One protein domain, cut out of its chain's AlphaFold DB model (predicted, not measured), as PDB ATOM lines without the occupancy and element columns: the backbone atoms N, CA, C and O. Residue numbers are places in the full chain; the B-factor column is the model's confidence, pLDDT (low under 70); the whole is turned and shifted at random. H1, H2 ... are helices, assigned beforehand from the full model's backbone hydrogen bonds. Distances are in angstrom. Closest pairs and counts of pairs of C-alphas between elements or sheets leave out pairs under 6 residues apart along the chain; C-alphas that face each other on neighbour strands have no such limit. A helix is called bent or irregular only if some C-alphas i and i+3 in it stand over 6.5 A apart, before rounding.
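AT A GLANCE: This is residues 450 to 494 of the 513 residues of a protein of Agrilus planipennis (UniProt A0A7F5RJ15). Two helices meet near their ends and make an open V, with the long helix H2 as one arm, the shorter H1 as the other, and the four residues 466 to 469 turning the chain at the corner. The far parts of both arms stick out: residues 450 to 455 of H1, and residues 478 to 494, of which 478 to 490 belong to H2. The printed part has 45 residues with two named helices, H1 then H2, and no named strand; its class is all helix. The whole is loose, with a radius of gyration of the C-alphas of 13.2 A, and elongated, spanning 40 by 22 by 13 A.

IN THESE COORDINATES: H2, the longest helix, holds residues 470 to 490 and measures 30.3 A from C-alpha 470 at (182.602, 96.828, 93.101) to C-alpha 490 at (189.124, 126.059, 97.648). H1 holds residues 450 to 465 and measures 22.6 A, beginning with C-alpha 450 at (201.664, 98.062, 96.474). Neither helix is bent.

HOW THE PARTS SIT: H2 touches H1 with residues 470 to 473 alone, and H1 touches H2 with residues 460 to 464 alone. Their closest C-alphas, those of Phe 460 and Tyr 473, are 6.5 A apart. The two helices stand at a steep tilt of 60 degrees and run opposite ways. Their centres are 15.4 A apart. In H1 and H2 every O i to N i+4 pair is within hydrogen-bond range.

THE WHOLE: The two C-alphas farthest apart, those of Gly 467 and Arg 494, are 41.7 A from each other. The link from H1 to H2 is tight, with 4 residues. The printed part, residues 450 to 494, has no cut. The mean pLDDT of the printed part is 89.4, and residues 492 to 494 are under 70.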
ATOM      1  N   HIS A 450     202.270  99.127  95.676       89.00
ATOM      2  CA  HIS A 450     201.664  98.062  96.474       89.00
ATOM      3  C   HIS A 450     200.833  98.614  97.632       89.00
ATOM      4  O   HIS A 450     199.756  98.092  97.881       89.00
ATOM      5  N   LYS A 451     201.259  99.715  98.269       91.69
ATOM      6  CA  LYS A 451     200.486 100.362  99.344       91.69
ATOM      7  C   LYS A 451     199.111 100.818  98.855       91.69
ATOM      8  O   LYS A 451     198.102 100.557  99.506       91.69
ATOM      9  N   PHE A 452     199.070 101.478  97.698       91.56
ATOM     10  CA  PHE A 452     197.822 101.939  97.094       91.56
ATOM     11  C   PHE A 452     196.906 100.758  96.759       91.56
ATOM     12  O   PHE A 452     195.749 100.749  97.171       91.56
ATOM     13  N   LEU A 453     197.448  99.725  96.110       92.38
ATOM     14  CA  LEU A 453     196.707  98.507  95.776       92.38
ATOM     15  C   LEU A 453     196.181  97.788  97.024       92.38
ATOM     16  O   LEU A 453     195.036  97.347  97.029       92.38
ATOM     17  N   THR A 454     196.970  97.708  98.100       91.38
ATOM     18  CA  THR A 454     196.536  97.081  99.357       91.38
ATOM     19  C   THR A 454     195.427  97.866 100.041       91.38
ATOM     20  O   THR A 454     194.469  97.258 100.506       91.38
ATOM     21  N   TYR A 455     195.500  99.203 100.080       92.81
ATOM     22  CA  TYR A 455     194.428 100.015 100.663       92.81
ATOM     23  C   TYR A 455     193.154  99.971  99.821       92.81
ATOM     24  O   TYR A 455     192.060  99.928 100.378       92.81
ATOM     25  N   LEU A 456     193.288  99.936  98.493       93.69
ATOM     26  CA  LEU A 456     192.161  99.793  97.577       93.69
ATOM     27  C   LEU A 456     191.488  98.419  97.732       93.69
ATOM     28  O   LEU A 456     190.266  98.333  97.801       93.69
ATOM     29  N   ALA A 457     192.273  97.348  97.872       93.69
ATOM     30  CA  ALA A 457     191.749  96.009  98.130       93.69
ATOM     31  C   ALA A 457     191.086  95.900  99.515       93.69
ATOM     32  O   ALA A 457     189.972  95.394  99.623       93.69
ATOM     33  N   LEU A 458     191.729  96.417 100.567       94.44
ATOM     34  CA  LEU A 458     191.179  96.409 101.925       94.44
ATOM     35  C   LEU A 458     189.883  97.223 102.012       94.44
ATOM     36  O   LEU A 458     188.908  96.777 102.612       94.44
ATOM     37  N   GLY A 459     189.856  98.398 101.377       93.31
ATOM     38  CA  GLY A 459     188.665  99.232 101.298       93.31
ATOM     39  C   GLY A 459     187.521  98.520 100.583       93.31
ATOM     40  O   GLY A 459     186.398  98.559 101.076       93.31
ATOM     41  N   PHE A 460     187.805  97.812  99.484       95.06
ATOM     42  CA  PHE A 460     186.800  97.007  98.794       95.06
ATOM     43  C   PHE A 460     186.243  95.887  99.680       95.06
ATOM     44  O   PHE A 460     185.032  95.703  99.710       95.06
ATOM     45  N   ILE A 461     187.092  95.184 100.440       94.25
ATOM     46  CA  ILE A 461     186.650  94.133 101.370       94.25
ATOM     47  C   ILE A 461     185.659  94.707 102.392       94.25
ATOM     48  O   ILE A 461     184.573  94.159 102.565       94.25
ATOM     49  N   VAL A 462     185.984  95.844 103.017       93.19
ATOM     50  CA  VAL A 462     185.089  96.514 103.979       93.19
ATOM     51  C   VAL A 462     183.780  96.952 103.314       93.19
ATOM     52  O   VAL A 462     182.703  96.728 103.858       93.19
ATOM     53  N   PHE A 463     183.854  97.538 102.118       93.25
ATOM     54  CA  PHE A 463     182.672  97.990 101.380       93.25
ATOM     55  C   PHE A 463     181.768  96.822 100.951       93.25
ATOM     56  O   PHE A 463     180.543  96.951 100.935       93.25
ATOM     57  N   ASN A 464     182.374  95.669 100.653       91.56
ATOM     58  CA  ASN A 464     181.681  94.432 100.325       91.56
ATOM     59  C   ASN A 464     180.963  93.834 101.546       91.56
ATOM     60  O   ASN A 464     179.820  93.404 101.409       91.56
ATOM     61  N   PHE A 465     181.557  93.902 102.748       92.81
ATOM     62  CA  PHE A 465     180.873  93.532 104.000       92.81
ATOM     63  C   PHE A 465     179.612  94.367 104.259       92.81
ATOM     64  O   PHE A 465     178.658  93.875 104.854       92.81
ATOM     65  N   CYS A 466     179.573  95.610 103.777       90.94
ATOM     66  CA  CYS A 466     178.388  96.466 103.837       90.94
ATOM     67  C   CYS A 466     177.343  96.166 102.740       90.94
ATOM     68  O   CYS A 466     176.348  96.881 102.647       90.94
ATOM     69  N   GLY A 467     177.550  95.138 101.907       92.56
ATOM     70  CA  GLY A 467     176.608  94.705 100.869       92.56
ATOM     71  C   GLY A 467     176.696  95.472  99.546       92.56
ATOM     72  O   GLY A 467     175.846  95.287  98.677       92.56
ATOM     73  N   TYR A 468     177.710  96.322  99.355       93.44
ATOM     74  CA  TYR A 468     177.873  97.100  98.127       93.44
ATOM     75  C   TYR A 468     178.782  96.400  97.106       93.44
ATOM     76  O   TYR A 468     179.799  95.789  97.438       93.44
ATOM     77  N   GLY A 469     178.424  96.526  95.825       93.12
ATOM     78  CA  GLY A 469     179.202  95.986  94.709       93.12
ATOM     79  C   GLY A 469     180.460  96.800  94.373       93.12
ATOM     80  O   GLY A 469     180.620  97.953  94.780       93.12
ATOM     81  N   ILE A 470     181.337  96.212  93.552       92.25
ATOM     82  CA  ILE A 470     182.602  96.828  93.101       92.25
ATOM     83  C   ILE A 470     182.397  98.163  92.376       92.25
ATOM     84  O   ILE A 470     183.171  99.095  92.575       92.25
ATOM     85  N   VAL A 471     181.331  98.291  91.578       94.19
ATOM     86  CA  VAL A 471     181.024  99.524  90.834       94.19
ATOM     87  C   VAL A 471     180.725 100.675  91.796       94.19
ATOM     88  O   VAL A 471     181.284 101.761  91.650       94.19
ATOM     89  N   SER A 472     179.913 100.422  92.827       93.12
ATOM     90  CA  SER A 472     179.595 101.411  93.862       93.12
ATOM     91  C   SER A 472     180.835 101.820  94.656       93.12
ATOM     92  O   SER A 472     181.004 102.998  94.961       93.12
ATOM     93  N   TYR A 473     181.734 100.871  94.940       94.94
ATOM     94  CA  TYR A 473     183.005 101.158  95.607       94.94
ATOM     95  C   TYR A 473     183.918 102.058  94.758       94.94
ATOM     96  O   TYR A 473     184.429 103.060  95.252       94.94
ATOM     97  N   LEU A 474     184.089 101.750  93.470       93.75
ATOM     98  CA  LEU A 474     184.903 102.572  92.569       93.75
ATOM     99  C   LEU A 474     184.327 103.983  92.410       93.75
ATOM    100  O   LEU A 474     185.079 104.957  92.440       93.75
ATOM    101  N   PHE A 475     183.000 104.107  92.308       95.06
ATOM    102  CA  PHE A 475     182.329 105.406  92.283       95.06
ATOM    103  C   PHE A 475     182.560 106.193  93.581       95.06
ATOM    104  O   PHE A 475     182.873 107.383  93.538       95.06
ATOM    105  N   PHE A 476     182.479 105.527  94.735       94.56
ATOM    106  CA  PHE A 476     182.761 106.138  96.033       94.56
ATOM    107  C   PHE A 476     184.208 106.647  96.132       94.56
ATOM    108  O   PHE A 476     184.429 107.800  96.500       94.56
ATOM    109  N   VAL A 477     185.192 105.834  95.731       94.31
ATOM    110  CA  VAL A 477     186.613 106.227  95.708       94.31
ATOM    111  C   VAL A 477     186.844 107.417  94.770       94.31
ATOM    112  O   VAL A 477     187.531 108.370  95.144       94.31
ATOM    113  N   PHE A 478     186.243 107.405  93.578       93.81
ATOM    114  CA  PHE A 478     186.342 108.507  92.619       93.81
ATOM    115  C   PHE A 478     185.699 109.802  93.142       93.81
ATOM    116  O   PHE A 478     186.266 110.887  92.976       93.81
ATOM    117  N   SER A 479     184.551 109.698  93.817       93.44
ATOM    118  CA  SER A 479     183.868 110.832  94.443       93.44
ATOM    119  C   SER A 479     184.717 111.449  95.558       93.44
ATOM    120  O   SER A 479     184.949 112.658  95.558       93.44
ATOM    121  N   LEU A 480     185.286 110.627  96.450       93.81
ATOM    122  CA  LEU A 480     186.201 111.097  97.497       93.81
ATOM    123  C   LEU A 480     187.451 111.775  96.925       93.81
ATOM    124  O   LEU A 480     187.876 112.818  97.425       93.81
ATOM    125  N   TRP A 481     188.038 111.207  95.870       92.75
ATOM    126  CA  TRP A 481     189.189 111.799  95.191       92.75
ATOM    127  C   TRP A 481     188.844 113.160  94.568       92.75
ATOM    128  O   TRP A 481     189.567 114.134  94.783       92.75
ATOM    129  N   SER A 482     187.700 113.256  93.886       90.62
ATOM    130  CA  SER A 482     187.212 114.503  93.284       90.62
ATOM    131  C   SER A 482     186.934 115.576  94.342       90.62
ATOM    132  O   SER A 482     187.359 116.721  94.192       90.62
ATOM    133  N   MET A 483     186.299 115.201  95.457       91.56
ATOM    134  CA  MET A 483     186.058 116.105  96.586       91.56
ATOM    135  C   MET A 483     187.363 116.581  97.232       91.56
ATOM    136  O   MET A 483     187.499 117.761  97.541       91.56
ATOM    137  N   SER A 484     188.357 115.701  97.382       90.69
ATOM    138  CA  SER A 484     189.687 116.063  97.889       90.69
ATOM    139  C   SER A 484     190.377 117.109  97.008       90.69
ATOM    140  O   SER A 484     190.962 118.063  97.526       90.69
ATOM    141  N   ILE A 485     190.264 116.988  95.681       88.75
ATOM    142  CA  ILE A 485     190.793 117.988  94.742       88.75
ATOM    143  C   ILE A 485     190.056 119.318  94.897       88.75
ATOM    144  O   ILE A 485     190.701 120.355  95.040       88.75
ATOM    145  N   LEU A 486     188.723 119.303  94.925       88.94
ATOM    146  CA  LEU A 486     187.925 120.522  95.085       88.94
ATOM    147  C   LEU A 486     188.255 121.248  96.396       88.94
ATOM    148  O   LEU A 486     188.476 122.459  96.386       88.94
ATOM    149  N   LEU A 487     188.384 120.514  97.504       87.88
ATOM    150  CA  LEU A 487     188.781 121.075  98.797       87.88
ATOM    151  C   LEU A 487     190.171 121.727  98.744       87.88
ATOM    152  O   LEU A 487     190.352 122.816  99.289       87.88
ATOM    153  N   ARG A 488     191.144 121.115  98.054       85.44
ATOM    154  CA  ARG A 488     192.491 121.692  97.867       85.44
ATOM    155  C   ARG A 488     192.495 122.940  96.991       85.44
ATOM    156  O   ARG A 488     193.305 123.835  97.214       85.44
ATOM    157  N   VAL A 489     191.596 123.013  96.014       86.25
ATOM    158  CA  VAL A 489     191.438 124.197  95.161       86.25
ATOM    159  C   VAL A 489     190.793 125.357  95.932       86.25
ATOM    160  O   VAL A 489     191.171 126.511  95.714       86.25
ATOM    161  N   ILE A 490     189.847 125.064  96.834       85.00
ATOM    162  CA  ILE A 490     189.124 126.059  97.648       85.00
ATOM    163  C   ILE A 490     189.972 126.570  98.818       85.00
ATOM    164  O   ILE A 490     189.911 127.755  99.135       85.00
ATOM    165  N   ILE A 491     190.766 125.701  99.452       80.75
ATOM    166  CA  ILE A 491     191.653 126.054 100.566       80.75
ATOM    167  C   ILE A 491     193.076 126.200 100.013       80.75
ATOM    168  O   ILE A 491     193.832 125.223 100.001       80.75
ATOM    169  N   PRO A 492     193.489 127.395  99.544       66.00
ATOM    170  CA  PRO A 492     194.838 127.583  99.046       66.00
ATOM    171  C   PRO A 492     195.822 127.371 100.194       66.00
ATOM    172  O   PRO A 492     195.935 128.177 101.119       66.00
ATOM    173  N   LYS A 493     196.584 126.281 100.125       59.53
ATOM    174  CA  LYS A 493     197.775 126.123 100.953       59.53
ATOM    175  C   LYS A 493     198.696 127.296 100.603       59.53
ATOM    176  O   LYS A 493     199.079 127.420  99.439       59.53
ATOM    177  N   ARG A 494     199.043 128.163 101.569       42.78
ATOM    178  CA  ARG A 494     200.146 129.134 101.412       42.78
ATOM    179  C   ARG A 494     201.386 128.325 101.029       42.78
ATOM    180  O   ARG A 494     202.036 127.744 101.894       42.78
TER     181      ARG A 494